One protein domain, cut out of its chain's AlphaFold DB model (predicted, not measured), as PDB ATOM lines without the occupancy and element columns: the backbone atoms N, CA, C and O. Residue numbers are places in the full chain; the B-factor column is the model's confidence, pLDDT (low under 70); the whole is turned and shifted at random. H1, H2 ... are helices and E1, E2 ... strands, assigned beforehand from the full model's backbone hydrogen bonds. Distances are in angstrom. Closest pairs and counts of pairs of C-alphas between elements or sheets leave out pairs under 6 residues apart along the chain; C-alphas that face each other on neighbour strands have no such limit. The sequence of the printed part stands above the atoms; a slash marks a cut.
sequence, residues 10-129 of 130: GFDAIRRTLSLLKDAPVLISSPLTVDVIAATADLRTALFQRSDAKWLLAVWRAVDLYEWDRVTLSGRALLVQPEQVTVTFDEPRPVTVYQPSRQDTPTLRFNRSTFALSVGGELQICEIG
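AT A GLANCE: This is residues 10 to 129 of the 130 residues of an uncharacterized protein of Geodermatophilaceae bacterium (UniProt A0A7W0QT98). A strongly twisted sheet of six strands folds over on itself where its long hairpin of E6 and E7 bends sharply, with helix H1 grazing the sheet. A small second hairpin, E4 and E5, makes an arm at one end, and its residues 69 to 74 stick out. The printed part has 120 residues, with one named helix and eight named strands in the order H1 E1 E2 E3 E4 E5 E6 E7 E8, and its class is mostly strand. The large sheet is branched, with antiparallel neighbour pairs, and E4 and E5 form a separate antiparallel sheet. The whole is only just compact, close to loose, with a radius of gyration of the C-alphas of 16.0 A, and is elongated, spanning 53 by 32 by 21 A.

IN THESE COORDINATES: H1 is residues 10 to 20, 15.5 A long, and begins with C-alpha 10 at (254.482, 234.681, 182.623). E1 is residues 35 to 37. E2, residues 43 to 49, is 20.4 A long, and E3, residues 55 to 61, is 19.9 A long. E4 is residues 66 to 69 and E5 residues 74 to 77; between them C-alpha 71 is at (253.988, 222.857, 204.331). E6 is residues 83 to 98, 16.6 A from end to end, and bends by 147 degrees at residue 94. E7, residues 106 to 119, measures 15.2 A and bends by 147 degrees at residue 112. E8, residues 124 to 128, is 12.7 A long and ends with C-alpha 128 at (241.545, 233.788, 161.255).

HOW THE PARTS SIT: E6 has three neighbours: E1 and E8 on one side, beside residues 85 to 88 and 94 to 98, and E7 on the other side. N 85 and O 117 of the hairpin E6 and E7 are 2.8 A apart, within hydrogen-bond range. So are N 37 and O 86 of E1 and E6, at 2.9 A, and N 96 and O 127 of E6 and E8, at 2.8 A. E3 has E8 on one side, with N 57 and O 126 at 2.9 A, and E2 on the other side, with N 46 and O 58 at 3.0 A. E2 and E3 are a hairpin, antiparallel at 165 degrees. The closest C-alphas of E3 and E7 are those of Trp 60 and Val 119, 6.6 A apart. E1 and E2 are only just apart, at 8.2 A. In the hairpin E4 and E5, N 67 and O 76 are 3.0 A apart. H1 only grazes the large sheet, with its residues 16 to 20; every O i to N i+4 pair in H1 is within hydrogen-bond range.

THE WHOLE: The two C-alphas farthest apart are those of Val 71 and Glu 91, at 53.9 A. The printed part has no cut. The link from H1 to E1, residues 21 to 34, is long. The mean pLDDT of the printed part is 91.6, and no printed residue is under 70.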
ATOM      1  N   GLY A  10     255.806 234.062 182.748       80.94
ATOM      2  CA  GLY A  10     254.482 234.681 182.623       80.94
ATOM      3  C   GLY A  10     254.491 236.098 182.030       80.94
ATOM      4  O   GLY A  10     253.541 236.471 181.350       80.94
ATOM      5  N   PHE A  11     255.561 236.877 182.225       84.81
ATOM      6  CA  PHE A  11     255.704 238.203 181.617       84.81
ATOM      7  C   PHE A  11     255.755 238.109 180.091       84.81
ATOM      8  O   PHE A  11     255.017 238.818 179.410       84.81
ATOM      9  N   ASP A  12     256.580 237.211 179.546       87.38
ATOM     10  CA  ASP A  12     256.681 237.040 178.096       87.38
ATOM     11  C   ASP A  12     255.391 236.488 177.492       87.38
ATOM     12  O   ASP A  12     254.973 236.950 176.430       87.38
ATOM     13  N   ALA A  13     254.714 235.568 178.185       87.88
ATOM     14  CA  ALA A  13     253.413 235.064 177.757       87.88
ATOM     15  C   ALA A  13     252.377 236.195 177.626       87.88
ATOM     16  O   ALA A  13     251.700 236.305 176.599       87.88
ATOM     17  N   ILE A  14     252.295 237.077 178.630       90.00
ATOM     18  CA  ILE A  14     251.404 238.245 178.610       90.00
ATOM     19  C   ILE A  14     251.816 239.209 177.494       90.00
ATOM     20  O   ILE A  14     250.980 239.596 176.682       90.00
ATOM     21  N   ARG A  15     253.103 239.559 177.396       90.69
ATOM     22  CA  ARG A  15     253.620 240.483 176.375       90.69
ATOM     23  C   ARG A  15     253.300 240.013 174.956       90.69
ATOM     24  O   ARG A  15     252.865 240.815 174.130       90.69
ATOM     25  N   ARG A  16     253.497 238.725 174.668       91.69
ATOM     26  CA  ARG A  16     253.196 238.119 173.360       91.69
ATOM     27  C   ARG A  16     251.695 238.100 173.086       91.69
ATOM     28  O   ARG A  16     251.283 238.467 171.992       91.69
ATOM     29  N   THR A  17     250.885 237.766 174.091       91.19
ATOM     30  CA  THR A  17     249.417 237.808 173.987       91.19
ATOM     31  C   THR A  17     248.928 239.218 173.656       91.19
ATOM     32  O   THR A  17     248.188 239.405 172.697       91.19
ATOM     33  N   LEU A  18     249.406 240.232 174.381       91.31
ATOM     34  CA  LEU A  18     249.059 241.632 174.123       91.31
ATOM     35  C   LEU A  18     249.551 242.114 172.757       91.31
ATOM     36  O   LEU A  18     248.888 242.922 172.120       91.31
ATOM     37  N   SER A  19     250.693 241.607 172.292       90.00
ATOM     38  CA  SER A  19     251.208 241.934 170.960       90.00
ATOM     39  C   SER A  19     250.315 241.372 169.848       90.00
ATOM     40  O   SER A  19     250.135 242.042 168.839       90.00
ATOM     41  N   LEU A  20     249.722 240.187 170.044       88.81
ATOM     42  CA  LEU A  20     248.746 239.599 169.114       88.81
ATOM     43  C   LEU A  20     247.401 240.336 169.138       88.81
ATOM     44  O   LEU A  20     246.783 240.498 168.090       88.81
ATOM     45  N   LEU A  21     246.970 240.792 170.318       88.25
ATOM     46  CA  LEU A  21     245.722 241.539 170.526       88.25
ATOM     47  C   LEU A  21     245.834 243.035 170.194       88.25
ATOM     48  O   LEU A  21     244.843 243.754 170.298       88.25
ATOM     49  N   LYS A  22     247.028 243.530 169.851       88.12
ATOM     50  CA  LYS A  22     247.240 244.947 169.555       88.12
ATOM     51  C   LYS A  22     246.404 245.345 168.343       88.12
ATOM     52  O   LYS A  22     246.560 244.768 167.271       88.12
ATOM     53  N   ASP A  23     245.578 246.369 168.521       84.44
ATOM     54  CA  ASP A  23     244.614 246.793 167.513       84.44
ATOM     55  C   ASP A  23     244.635 248.310 167.269       84.44
ATOM     56  O   ASP A  23     245.133 249.081 168.096       84.44
ATOM     57  N   ALA A  24     244.124 248.736 166.113       81.69
ATOM     58  CA  ALA A  24     243.888 250.137 165.779       81.69
ATOM     59  C   ALA A  24     242.437 250.532 166.128       81.69
ATOM     60  O   ALA A  24     241.553 249.682 166.143       81.69
ATOM     61  N   PRO A  25     242.138 251.820 166.380       73.69
ATOM     62  CA  PRO A  25     240.819 252.263 166.854       73.69
ATOM     63  C   PRO A  25     239.699 252.237 165.793       73.69
ATOM     64  O   PRO A  25     238.597 252.714 166.058       73.69
ATOM     65  N   VAL A  26     239.959 251.729 164.586       74.19
ATOM     66  CA  VAL A  26     238.980 251.689 163.491       74.19
ATOM     67  C   VAL A  26     238.314 250.322 163.474       74.19
ATOM     68  O   VAL A  26     238.976 249.318 163.250       74.19
ATOM     69  N   LEU A  27     237.001 250.273 163.680       70.25
ATOM     70  CA  LEU A  27     236.280 249.008 163.764       70.25
ATOM     71  C   LEU A  27     235.607 248.685 162.425       70.25
ATOM     72  O   LEU A  27     234.588 249.278 162.073       70.25
ATOM     73  N   ILE A  28     236.180 247.742 161.676       71.69
ATOM     74  CA  ILE A  28     235.506 247.087 160.551       71.69
ATOM     75  C   ILE A  28     234.824 245.849 161.130       71.69
ATOM     76  O   ILE A  28     235.490 244.853 161.403       71.69
ATOM     77  N   SER A  29     233.513 245.927 161.378       73.69
ATOM     78  CA  SER A  29     232.765 244.778 161.891       73.69
ATOM     79  C   SER A  29     232.275 243.894 160.750       73.69
ATOM     80  O   SER A  29     231.581 244.355 159.848       73.69
ATOM     81  N   SER A  30     232.623 242.615 160.824       82.75
ATOM     82  CA  SER A  30     232.087 241.549 159.977       82.75
ATOM     83  C   SER A  30     231.779 240.343 160.867       82.75
ATOM     84  O   SER A  30     232.628 239.998 161.704       82.75
ATOM     85  N   PRO A  31     230.595 239.721 160.743       87.75
ATOM     86  CA  PRO A  31     230.247 238.557 161.543       87.75
ATOM     87  C   PRO A  31     231.130 237.360 161.173       87.75
ATOM     88  O   PRO A  31     231.443 237.137 160.006       87.75
ATOM     89  N   LEU A  32     231.490 236.568 162.181       91.38
ATOM     90  CA  LEU A  32     232.074 235.244 162.007       91.38
ATOM     91  C   LEU A  32     231.306 234.267 162.888       91.38
ATOM     92  O   LEU A  32     231.317 234.397 164.114       91.38
ATOM     93  N   THR A  33     230.664 233.286 162.261       93.81
ATOM     94  CA  THR A  33     230.145 232.111 162.958       93.81
ATOM     95  C   THR A  33     231.313 231.173 163.224       93.81
ATOM     96  O   THR A  33     232.056 230.814 162.307       93.81
ATOM     97  N   VAL A  34     231.503 230.800 164.486       95.81
ATOM     98  CA  VAL A  34     232.508 229.818 164.881       95.81
ATOM     99  C   VAL A  34     231.891 228.820 165.842       95.81
ATOM    100  O   VAL A  34     231.386 229.197 166.899       95.81
ATOM    101  N   ASP A  35     231.991 227.548 165.481       97.50
ATOM    102  CA  ASP A  35     231.650 226.442 166.360       97.50
ATOM    103  C   ASP A  35     232.928 225.854 166.944       97.50
ATOM    104  O   ASP A  35     233.902 225.589 166.233       97.50
ATOM    105  N   VAL A  36     232.929 225.656 168.261       97.19
ATOM    106  CA  VAL A  36     234.044 225.046 168.986       97.19
ATOM    107  C   VAL A  36     233.507 223.893 169.819       97.19
ATOM    108  O   VAL A  36     232.722 224.097 170.743       97.19
ATOM    109  N   ILE A  37     233.941 222.679 169.489       97.12
ATOM    110  CA  ILE A  37     233.469 221.438 170.106       97.12
ATOM    111  C   ILE A  37     234.646 220.740 170.787       97.12
ATOM    112  O   ILE A  37     235.694 220.531 170.176       97.12
ATOM    113  N   ALA A  38     234.457 220.336 172.040       95.38
ATOM    114  CA  ALA A  38     235.379 219.489 172.795       95.38
ATOM    115  C   ALA A  38     234.593 218.512 173.673       95.38
ATOM    116  O   ALA A  38     233.415 218.750 173.950       95.38
ATOM    117  N   ALA A  39     235.229 217.426 174.125       92.75
ATOM    118  CA  ALA A  39     234.571 216.488 175.034       92.75
ATOM    119  C   ALA A  39     234.588 216.977 176.494       92.75
ATOM    120  O   ALA A  39     233.793 216.512 177.312       92.75
ATOM    121  N   THR A  40     235.475 217.918 176.837       90.56
ATOM    122  CA  THR A  40     235.647 218.415 178.206       90.56
ATOM    123  C   THR A  40     234.834 219.681 178.491       90.56
ATOM    124  O   THR A  40     234.666 220.561 177.649       90.56
ATOM    125  N   ALA A  41     234.366 219.815 179.736       92.94
ATOM    126  CA  ALA A  41     233.633 220.997 180.209       92.94
ATOM    127  C   ALA A  41     234.546 222.158 180.664       92.94
ATOM    128  O   ALA A  41     234.072 223.257 180.971       92.94
ATOM    129  N   ASP A  42     235.855 221.910 180.746       94.94
ATOM    130  CA  ASP A  42     236.862 222.880 181.182       94.94
ATOM    131  C   ASP A  42     237.354 223.794 180.049       94.94
ATOM    132  O   ASP A  42     238.137 224.711 180.308       94.94
ATOM    133  N   LEU A  43     236.882 223.588 178.815       96.75
ATOM    134  CA  LEU A  43     237.212 224.446 177.687       96.75
ATOM    135  C   LEU A  43     236.643 225.857 177.885       96.75
ATOM    136  O   LEU A  43     235.514 226.069 178.347       96.75
ATOM    137  N   ARG A  44     237.446 226.844 177.509       97.31
ATOM    138  CA  ARG A  44     237.096 228.256 177.470       97.31
ATOM    139  C   ARG A  44     237.529 228.844 176.139       97.31
ATOM    140  O   ARG A  44     238.583 228.496 175.602       97.31
ATOM    141  N   THR A  45     236.703 229.746 175.630       97.12
ATOM    142  CA  THR A  45     236.949 230.443 174.375       97.12
ATOM    143  C   THR A  45     236.644 231.926 174.514       97.12
ATOM    144  O   THR A  45     235.821 232.340 175.331       97.12
ATOM    145  N   ALA A  46     237.326 232.736 173.712       95.94
ATOM    146  CA  ALA A  46     236.982 234.135 173.506       95.94
ATOM    147  C   ALA A  46     237.290 234.517 172.058       95.94
ATOM    148  O   ALA A  46     238.361 234.184 171.550       95.94
ATOM    149  N   LEU A  47     236.351 235.198 171.403       94.75
ATOM    150  CA  LEU A  47     236.491 235.659 170.028       94.75
ATOM    151  C   LEU A  47     236.595 237.182 170.007       94.75
ATOM    152  O   LEU A  47     235.754 237.877 170.574       94.75
ATOM    153  N   PHE A  48     237.612 237.685 169.320       91.56
ATOM    154  CA  PHE A  48     237.837 239.109 169.104       91.56
ATOM    155  C   PHE A  48     237.922 239.387 167.609       91.56
ATOM    156  O   PHE A  48     238.388 238.539 166.851       91.56
ATOM    157  N   GLN A  49     237.520 240.582 167.189       90.88
ATOM    158  CA  GLN A  49     237.769 241.081 165.841       90.88
ATOM    159  C   GLN A  49     238.761 242.235 165.923       90.88
ATOM    160  O   GLN A  49     238.581 243.137 166.738       90.88
ATOM    161  N   ARG A  50     239.801 242.177 165.093       88.88
ATOM    162  CA  ARG A  50     240.776 243.250 164.913       88.88
ATOM    163  C   ARG A  50     240.353 244.182 163.778       88.88
ATOM    164  O   ARG A  50     239.676 243.771 162.836       88.88
ATOM    165  N   SER A  51     240.822 245.424 163.838       88.50
ATOM    166  CA  SER A  51     240.634 246.472 162.824       88.50
ATOM    167  C   SER A  51     241.096 246.094 161.413       88.50
ATOM    168  O   SER A  51     240.592 246.650 160.440       88.50
ATOM    169  N   ASP A  52     242.009 245.128 161.277       87.31
ATOM    170  CA  ASP A  52     242.474 244.585 159.994       87.31
ATOM    171  C   ASP A  52     241.560 243.485 159.421       87.31
ATOM    172  O   ASP A  52     241.977 242.731 158.543       87.31
ATOM    173  N   ALA A  53     240.317 243.407 159.910       88.25
ATOM    174  CA  ALA A  53     239.289 242.437 159.530       88.25
ATOM    175  C   ALA A  53     239.654 240.969 159.813       88.25
ATOM    176  O   ALA A  53     239.017 240.062 159.279       88.25
ATOM    177  N   LYS A  54     240.644 240.722 160.679       91.94
ATOM    178  CA  LYS A  54     240.966 239.381 161.176       91.94
ATOM    179  C   LYS A  54     240.256 239.099 162.490       91.94
ATOM    180  O   LYS A  54     240.063 239.995 163.313       91.94
ATOM    181  N   TRP A  55     239.950 237.832 162.737       94.25
ATOM    182  CA  TRP A  55     239.444 237.376 164.027       94.25
ATOM    183  C   TRP A  55     240.533 236.665 164.816       94.25
ATOM    184  O   TRP A  55     241.376 235.968 164.258       94.25
ATOM    185  N   LEU A  56     240.505 236.830 166.134       95.50
ATOM    186  CA  LEU A  56     241.358 236.113 167.068       95.50
ATOM    187  C   LEU A  56     240.479 235.244 167.957       95.50
ATOM    188  O   LEU A  56     239.732 235.762 168.785       95.50
ATOM    189  N   LEU A  57     240.591 233.929 167.799       97.19
ATOM    190  CA  LEU A  57     239.964 232.957 168.687       97.19
ATOM    191  C   LEU A  57     240.990 232.489 169.721       97.19
ATOM    192  O   LEU A  57     241.917 231.746 169.397       97.19
ATOM    193  N   ALA A  58     240.823 232.923 170.965       97.56
ATOM    194  CA  ALA A  58     241.541 232.387 172.111       97.56
ATOM    195  C   ALA A  58     240.862 231.096 172.583       97.56
ATOM    196  O   ALA A  58     239.648 231.085 172.782       97.56
ATOM    197  N   VAL A  59     241.640 230.032 172.785       97.56
ATOM    198  CA  VAL A  59     241.177 228.718 173.253       97.56
ATOM    199  C   VAL A  59     242.103 228.236 174.367       97.56
ATOM    200  O   VAL A  59     243.322 228.191 174.187       97.56
ATOM    201  N   TRP A  60     241.547 227.893 175.527       96.62
ATOM    202  CA  TRP A  60     242.312 227.361 176.658       96.62
ATOM    203  C   TRP A  60     241.448 226.462 177.539       96.62
ATOM    204  O   TRP A  60     240.222 226.472 177.444       96.62
ATOM    205  N   ARG A  61     242.089 225.696 178.423       96.12
ATOM    206  CA  ARG A  61     241.407 224.891 179.440       96.12
ATOM    207  C   ARG A  61     241.596 225.506 180.819       96.12
ATOM    208  O   ARG A  61     242.694 225.931 181.171       96.12
ATOM    209  N   ALA A  62     240.523 225.571 181.596       94.88
ATOM    210  CA  ALA A  62     240.532 226.054 182.973       94.88
ATOM    211  C   ALA A  62     240.975 224.932 183.928       94.88
ATOM    212  O   ALA A  62     240.158 224.371 184.655       94.88
ATOM    213  N   VAL A  63     242.266 224.594 183.884       93.50
ATOM    214  CA  VAL A  63     242.885 223.514 184.668       93.50
ATOM    215  C   VAL A  63     244.097 224.010 185.442       93.50
ATOM    216  O   VAL A  63     244.792 224.932 185.011       93.50
ATOM    217  N   ASP A  64     244.386 223.355 186.562       89.38
ATOM    218  CA  ASP A  64     245.605 223.604 187.319       89.38
ATOM    219  C   ASP A  64     246.805 222.928 186.648       89.38
ATOM    220  O   ASP A  64     246.778 221.745 186.310       89.38
ATOM    221  N   LEU A  65     247.889 223.686 186.477       87.12
ATOM    222  CA  LEU A  65     249.153 223.184 185.918       87.12
ATOM    223  C   LEU A  65     250.207 222.902 186.980       87.12
ATOM    224  O   LEU A  65     251.247 222.304 186.696       87.12
ATOM    225  N   TYR A  66     249.969 223.375 188.196       86.00
ATOM    226  CA  TYR A  66     250.942 223.334 189.263       86.00
ATOM    227  C   TYR A  66     250.230 223.248 190.600       86.00
ATOM    228  O   TYR A  66     249.336 224.039 190.888       86.00
ATOM    229  N   GLU A  67     250.659 222.305 191.423       87.94
ATOM    230  CA  GLU A  67     250.206 222.178 192.799       87.94
ATOM    231  C   GLU A  67     251.324 222.657 193.723       87.94
ATOM    232  O   GLU A  67     252.473 222.229 193.595       87.94
ATOM    233  N   TRP A  68     250.986 223.566 194.636       88.75
ATOM    234  CA  TRP A  68     251.920 224.133 195.600       88.75
ATOM    235  C   TRP A  68     251.594 223.646 197.006       88.75
ATOM    236  O   TRP A  68     250.527 223.944 197.547       88.75
ATOM    237  N   ASP A  69     252.545 222.949 197.613       86.19
ATOM    238  CA  ASP A  69     252.475 222.523 198.998       86.19
ATOM    239  C   ASP A  69     253.077 223.609 199.900       86.19
ATOM    240  O   ASP A  69     254.274 223.903 199.886       86.19
ATOM    241  N   ARG A  70     252.216 224.217 200.720       86.25
ATOM    242  CA  ARG A  70     252.606 225.276 201.658       86.25
ATOM    243  C   ARG A  70     253.379 224.766 202.875       86.25
ATOM    244  O   ARG A  70     254.026 225.577 203.528       86.25
ATOM    245  N   VAL A  71     253.298 223.474 203.190       85.94
ATOM    246  CA  VAL A  71     253.988 222.857 204.331       85.94
ATOM    247  C   VAL A  71     255.416 222.509 203.944       85.94
ATOM    248  O   VAL A  71     256.350 222.841 204.669       85.94
ATOM    249  N   THR A  72     255.600 221.883 202.781       86.44
ATOM    250  CA  THR A  72     256.933 221.501 202.290       86.44
ATOM    251  C   THR A  72     257.622 222.604 201.484       86.44
ATOM    252  O   THR A  72     258.786 222.447 201.122       86.44
ATOM    253  N   LEU A  73     256.926 223.721 201.216       83.25
ATOM    254  CA  LEU A  73     257.382 224.825 200.357       83.25
ATOM    255  C   LEU A  73     257.917 224.325 199.011       83.25
ATOM    256  O   LEU A  73     258.881 224.854 198.455       83.25
ATOM    257  N   SER A  74     257.282 223.276 198.509       84.81
ATOM    258  CA  SER A  74     257.620 222.633 197.256       84.81
ATOM    259  C   SER A  74     256.389 222.618 196.370       84.81
ATOM    260  O   SER A  74     255.255 222.750 196.833       84.81
ATOM    261  N   GLY A  75     256.594 222.469 195.073       83.88
ATOM    262  CA  GLY A  75     255.469 222.261 194.187       83.88
ATOM    263  C   GLY A  75     255.829 221.365 193.032       83.88
ATOM    264  O   GLY A  75     257.000 221.178 192.686       83.88
ATOM    265  N   ARG A  76     254.782 220.798 192.453       87.94
ATOM    266  CA  ARG A  76     254.872 219.818 191.382       87.94
ATOM    267  C   ARG A  76     254.055 220.276 190.192       87.94
ATOM    268  O   ARG A  76     252.943 220.779 190.342       87.94
ATOM    269  N   ALA A  77     254.612 220.071 189.006       86.12
ATOM    270  CA  ALA A  77     253.858 220.218 187.776       86.12
ATOM    271  C   ALA A  77     252.802 219.110 187.695       86.12
ATOM    272  O   ALA A  77     253.089 217.946 187.985       86.12
ATOM    273  N   LEU A  78     251.593 219.484 187.295       88.69
ATOM    274  CA  LEU A  78     250.521 218.544 187.013       88.69
ATOM    275  C   LEU A  78     250.562 218.186 185.528       88.69
ATOM    276  O   LEU A  78     250.702 219.055 184.665       88.69
ATOM    277  N   LEU A  79     250.457 216.893 185.225       88.44
ATOM    278  CA  LEU A  79     250.366 216.437 183.845       88.44
ATOM    279  C   LEU A  79     248.942 216.676 183.341       88.44
ATOM    280  O   LEU A  79     248.015 215.967 183.725       88.44
ATOM    281  N   VAL A  80     248.784 217.648 182.448       89.94
ATOM    282  CA  VAL A  80     247.528 217.871 181.730       89.94
ATOM    283  C   VAL A  80     247.605 217.150 180.394       89.94
ATOM    284  O   VAL A  80     248.414 217.503 179.535       89.94
ATOM    285  N   GLN A  81     246.767 216.131 180.213       92.38
ATOM    286  CA  GLN A  81     246.634 215.465 178.919       92.38
ATOM    287  C   GLN A  81     245.961 216.420 177.924       92.38
ATOM    288  O   GLN A  81     244.898 216.952 178.254       92.38
ATOM    289  N   PRO A  82     246.556 216.667 176.742       94.31
ATOM    290  CA  PRO A  82     245.938 217.511 175.729       94.31
ATOM    291  C   PRO A  82     244.608 216.938 175.240       94.31
ATOM    292  O   PRO A  82     244.503 215.742 174.978       94.31
ATOM    293  N   GLU A  83     243.627 217.816 175.077       94.81
ATOM    294  CA  GLU A  83     242.302 217.501 174.544       94.81
ATOM    295  C   GLU A  83     242.231 217.902 173.066       94.81
ATOM    296  O   GLU A  83     242.784 218.932 172.676       94.81
ATOM    297  N   GLN A  84     241.540 217.115 172.241       97.38
ATOM    298  CA  GLN A  84     241.269 217.495 170.853       97.38
ATOM    299  C   GLN A  84     240.027 218.385 170.784       97.38
ATOM    300  O   GLN A  84     238.917 217.953 171.082       97.38
ATOM    301  N   VAL A  85     240.219 219.623 170.347       97.50
ATOM    302  CA  VAL A  85     239.164 220.621 170.167       97.50
ATOM    303  C   VAL A  85     238.933 220.820 168.678       97.50
ATOM    304  O   VAL A  85     239.859 221.173 167.953       97.50
ATOM    305  N   THR A  86     237.710 220.611 168.209       98.31
ATOM    306  CA  THR A  86     237.338 220.869 166.813       98.31
ATOM    307  C   THR A  86     236.835 222.297 166.680       98.31
ATOM    308  O   THR A  86     235.962 222.712 167.437       98.31
ATOM    309  N   VAL A  87     237.384 223.036 165.722       98.00
ATOM    310  CA  VAL A  87     236.950 224.391 165.368       98.00
ATOM    311  C   VAL A  87     236.402 224.368 163.949       98.00
ATOM    312  O   VAL A  87     237.075 223.855 163.048       98.00
ATOM    313  N   THR A  88     235.216 224.943 163.753       98.12
ATOM    314  CA  THR A  88     234.512 224.983 162.468       98.12
ATOM    315  C   THR A  88     234.019 226.395 162.132       98.12
ATOM    316  O   THR A  88     233.585 227.136 163.011       98.12
ATOM    317  N   PHE A  89     234.089 226.745 160.846       95.06
ATOM    318  CA  PHE A  89     233.548 227.957 160.226       95.06
ATOM    319  C   PHE A  89     232.684 227.588 159.014       95.06
ATOM    320  O   PHE A  89     232.813 226.490 158.467       95.06
ATOM    321  N   ASP A  90     231.899 228.551 158.533       94.88
ATOM    322  CA  ASP A  90     231.014 228.373 157.373       94.88
ATOM    323  C   ASP A  90     231.780 228.154 156.051       94.88
ATOM    324  O   ASP A  90     231.309 227.450 155.158       94.88
ATOM    325  N   GLU A  91     232.988 228.714 155.923       95.06
ATOM    326  CA  GLU A  91     233.812 228.628 154.713       95.06
ATOM    327  C   GLU A  91     235.314 228.471 155.020       95.06
ATOM    328  O   GLU A  91     235.760 228.771 156.133       95.06
ATOM    329  N   PRO A  92     236.128 227.968 154.067       96.88
ATOM    330  CA  PRO A  92     237.568 227.868 154.257       96.88
ATOM    331  C   PRO A  92     238.232 229.233 154.438       96.88
ATOM    332  O   PRO A  92     238.102 230.104 153.582       96.88
ATOM    333  N   ARG A  93     238.982 229.390 155.533       96.25
ATOM    334  CA  ARG A  93     239.689 230.629 155.876       96.25
ATOM    335  C   ARG A  93     241.160 230.359 156.172       96.25
ATOM    336  O   ARG A  93     241.488 229.284 156.694       96.25
ATOM    337  N   PRO A  94     242.066 231.313 155.892       97.31
ATOM    338  CA  PRO A  94     243.444 231.213 156.341       97.31
ATOM    339  C   PRO A  94     243.486 231.318 157.870       97.31
ATOM    340  O   PRO A  94     242.984 232.275 158.455       97.31
ATOM    341  N   VAL A  95     244.110 230.337 158.514       98.00
ATOM    342  CA  VAL A  95     244.267 230.258 159.966       98.00
ATOM    343  C   VAL A  95     245.745 230.172 160.310       98.00
ATOM    344  O   VAL A  95     246.490 229.376 159.732       98.00
ATOM    345  N   THR A  96     246.163 230.975 161.283       97.81
ATOM    346  CA  THR A  96     247.496 230.937 161.884       97.81
ATOM    347  C   THR A  96     247.359 230.700 163.385       97.81
ATOM    348  O   THR A  96     246.698 231.472 164.073       97.81
ATOM    349  N   VAL A  97     247.971 229.636 163.903       97.31
ATOM    350  CA  VAL A  97     247.877 229.261 165.324       97.31
ATOM    351  C   VAL A  97     249.131 229.707 166.066       97.31
ATOM    352  O   VAL A  97     250.245 229.509 165.583       97.31
ATOM    353  N   TYR A  98     248.949 230.272 167.255       96.62
ATOM    354  CA  TYR A  98     250.002 230.747 168.147       96.62
ATOM    355  C   TYR A  98     249.890 230.084 169.519       96.62
ATOM    356  O   TYR A  98     248.791 229.817 170.004       96.62
ATOM    357  N   GLN A  99     251.036 229.888 170.178       95.38
ATOM    358  CA  GLN A  99     251.143 229.456 171.576       95.38
ATOM    359  C   GLN A  99     251.987 230.475 172.360       95.38
ATOM    360  O   GLN A  99     253.188 230.257 172.556       95.38
ATOM    361  N   PRO A 100     251.389 231.598 172.809       93.25
ATOM    362  CA  PRO A 100     252.131 232.731 173.375       93.25
ATOM    363  C   PRO A 100     252.959 232.374 174.616       93.25
ATOM    364  O   PRO A 100     253.995 232.988 174.881       93.25
ATOM    365  N   SER A 101     252.537 231.356 175.371       87.44
ATOM    366  CA  SER A 101     253.277 230.847 176.530       87.44
ATOM    367  C   SER A 101     254.641 230.257 176.165       87.44
ATOM    368  O   SER A 101     255.547 230.270 176.994       87.44
ATOM    369  N   ARG A 102     254.811 229.774 174.928       86.75
ATOM    370  CA  ARG A 102     256.038 229.119 174.459       86.75
ATOM    371  C   ARG A 102     256.862 230.033 173.565       86.75
ATOM    372  O   ARG A 102     258.038 230.254 173.844       86.75
ATOM    373  N   GLN A 103     256.247 230.602 172.532       88.00
ATOM    374  CA  GLN A 103     256.942 231.388 171.513       88.00
ATOM    375  C   GLN A 103     256.042 232.469 170.907       88.00
ATOM    376  O   GLN A 103     254.826 232.466 171.084       88.00
ATOM    377  N   ASP A 104     256.658 233.416 170.207       80.44
ATOM    378  CA  ASP A 104     255.992 234.494 169.469       80.44
ATOM    379  C   ASP A 104     255.768 234.166 167.983       80.44
ATOM    380  O   ASP A 104     255.099 234.918 167.273       80.44
ATOM    381  N   THR A 105     256.271 233.026 167.512       90.00
ATOM    382  CA  THR A 105     256.086 232.542 166.145       90.00
ATOM    383  C   THR A 105     254.878 231.603 166.023       90.00
ATOM    384  O   THR A 105     254.537 230.880 166.968       90.00
ATOM    385  N   PRO A 106     254.216 231.574 164.853       93.50
ATOM    386  CA  PRO A 106     253.153 230.614 164.588       93.50
ATOM    387  C   PRO A 106     253.614 229.167 164.726       93.50
ATOM    388  O   PRO A 106     254.677 228.800 164.227       93.50
ATOM    389  N   THR A 107     252.778 228.329 165.331       93.75
ATOM    390  CA  THR A 107     252.978 226.878 165.390       93.75
ATOM    391  C   THR A 107     252.406 226.174 164.164       93.75
ATOM    392  O   THR A 107     252.980 225.189 163.709       93.75
ATOM    393  N   LEU A 108     251.291 226.672 163.615       95.06
ATOM    394  CA  LEU A 108     250.599 226.081 162.467       95.06
ATOM    395  C   LEU A 108     250.042 227.162 161.537       95.06
ATOM    396  O   LEU A 108     249.678 228.252 161.983       95.06
ATOM    397  N   ARG A 109     249.943 226.832 160.243       97.31
ATOM    398  CA  ARG A 109     249.283 227.638 159.206       97.31
ATOM    399  C   ARG A 109     248.533 226.732 158.236       97.31
ATOM    400  O   ARG A 109     249.098 225.744 157.772       97.31
ATOM    401  N   PHE A 110     247.285 227.060 157.918       97.31
ATOM    402  CA  PHE A 110     246.466 226.304 156.963       97.31
ATOM    403  C   PHE A 110     245.309 227.154 156.421       97.31
ATOM    404  O   PHE A 110     245.055 228.240 156.927       97.31
ATOM    405  N   ASN A 111     244.614 226.667 155.386       97.56
ATOM    406  CA  ASN A 111     243.401 227.283 154.839       97.56
ATOM    407  C   ASN A 111     242.259 226.256 154.810       97.56
ATOM    408  O   ASN A 111     242.293 225.348 153.976       97.56
ATOM    409  N   ARG A 112     241.338 226.312 155.781       97.25
ATOM    410  CA  ARG A 112     240.322 225.267 156.038       97.25
ATOM    411  C   ARG A 112     239.106 225.843 156.756       97.25
ATOM    412  O   ARG A 112     239.235 226.822 157.478       97.25
ATOM    413  N   SER A 113     237.953 225.200 156.594       97.00
ATOM    414  CA  SER A 113     236.732 225.506 157.355       97.00
ATOM    415  C   SER A 113     236.623 224.683 158.636       97.00
ATOM    416  O   SER A 113     235.812 224.990 159.493       97.00
ATOM    417  N   THR A 114     237.395 223.604 158.778       97.94
ATOM    418  CA  THR A 114     237.385 222.751 159.972       97.94
ATOM    419  C   THR A 114     238.782 222.227 160.265       97.94
ATOM    420  O   THR A 114     239.515 221.825 159.354       97.94
ATOM    421  N   PHE A 115     239.162 222.236 161.539       97.50
ATOM    422  CA  PHE A 115     240.443 221.723 162.012       97.50
ATOM    423  C   PHE A 115     240.372 221.310 163.483       97.50
ATOM    424  O   PHE A 115     239.498 221.752 164.225       97.50
ATOM    425  N   ALA A 116     241.316 220.463 163.892       97.00
ATOM    426  CA  ALA A 116     241.493 220.061 165.280       97.00
ATOM    427  C   ALA A 116     242.681 220.804 165.912       97.00
ATOM    428  O   ALA A 116     243.737 220.953 165.290       97.00
ATOM    429  N   LEU A 117     242.507 221.242 167.154       96.31
ATOM    430  CA  LEU A 117     243.529 221.814 168.020       96.31
ATOM    431  C   LEU A 117     243.779 220.871 169.191       96.31
ATOM    432  O   LEU A 117     242.853 220.497 169.900       96.31
ATOM    433  N   SER A 118     245.044 220.538 169.433       96.12
ATOM    434  CA  SER A 118     245.449 219.816 170.639       96.12
ATOM    435  C   SER A 118     245.669 220.822 171.770       96.12
ATOM    436  O   SER A 118     246.705 221.490 171.804       96.12
ATOM    437  N   VAL A 119     244.683 220.986 172.654       95.31
ATOM    438  CA  VAL A 119     244.670 221.998 173.721       95.31
ATOM    439  C   VAL A 119     245.014 221.349 175.064       95.31
ATOM    440  O   VAL A 119     244.233 220.594 175.644       95.31
ATOM    441  N   GLY A 120     246.220 221.642 175.548       92.88
ATOM    442  CA  GLY A 120     246.678 221.295 176.893       92.88
ATOM    443  C   GLY A 120     246.269 222.349 177.921       92.88
ATOM    444  O   GLY A 120     245.155 222.867 177.898       92.88
ATOM    445  N   GLY A 121     247.194 222.680 178.819       90.62
ATOM    446  CA  GLY A 121     247.005 223.758 179.791       90.62
ATOM    447  C   GLY A 121     247.361 225.147 179.271       90.62
ATOM    448  O   GLY A 121     247.163 226.145 179.958       90.62
ATOM    449  N   GLU A 122     247.940 225.227 178.078       91.25
ATOM    450  CA  GLU A 122     248.387 226.479 177.494       91.25
ATOM    451  C   GLU A 122     247.305 227.163 176.653       91.25
ATOM    452  O   GLU A 122     246.534 226.519 175.943       91.25
ATOM    453  N   LEU A 123     247.324 228.497 176.671       94.75
ATOM    454  CA  LEU A 123     246.545 229.324 175.755       94.75
ATOM    455  C   LEU A 123     247.008 229.109 174.309       94.75
ATOM    456  O   LEU A 123     248.195 229.249 173.997       94.75
ATOM    457  N   GLN A 124     246.046 228.861 173.425       96.88
ATOM    458  CA  GLN A 124     246.227 228.921 171.980       96.88
ATOM    459  C   GLN A 124     245.425 230.083 171.408       96.88
ATOM    460  O   GLN A 124     244.305 230.345 171.840       96.88
ATOM    461  N   ILE A 125     246.002 230.786 170.438       97.31
ATOM    462  CA  ILE A 125     245.323 231.867 169.718       97.31
ATOM    463  C   ILE A 125     245.315 231.511 168.238       97.31
ATOM    464  O   ILE A 125     246.375 231.294 167.656       97.31
ATOM    465  N   CYS A 126     244.133 231.460 167.636       97.38
ATOM    466  CA  CYS A 126     243.965 231.296 166.198       97.38
ATOM    467  C   CYS A 126     243.666 232.659 165.576       97.38
ATOM    468  O   CYS A 126     242.609 233.229 165.836       97.38
ATOM    469  N   GLU A 127     244.584 233.175 164.760       96.50
ATOM    470  CA  GLU A 127     244.316 234.292 163.854       96.50
ATOM    471  C   GLU A 127     243.634 233.752 162.599       96.50
ATOM    472  O   GLU A 127     244.201 232.914 161.899       96.50
ATOM    473  N   ILE A 128     242.421 234.222 162.339       96.12
ATOM    474  CA  ILE A 128     241.545 233.788 161.255       96.12
ATOM    475  C   ILE A 128     241.391 234.974 160.308       96.12
ATOM    476  O   ILE A 128     240.977 236.055 160.731       96.12
ATOM    477  N   GLY A 129     241.768 234.798 159.046       93.06
ATOM    478  CA  GLY A 129     241.622 235.844 158.039       93.06
ATOM    479  C   GLY A 129     240.219 235.922 157.443       93.06
ATOM    480  O   GLY A 129     239.402 235.001 157.578       93.06
TER     481      GLY A 129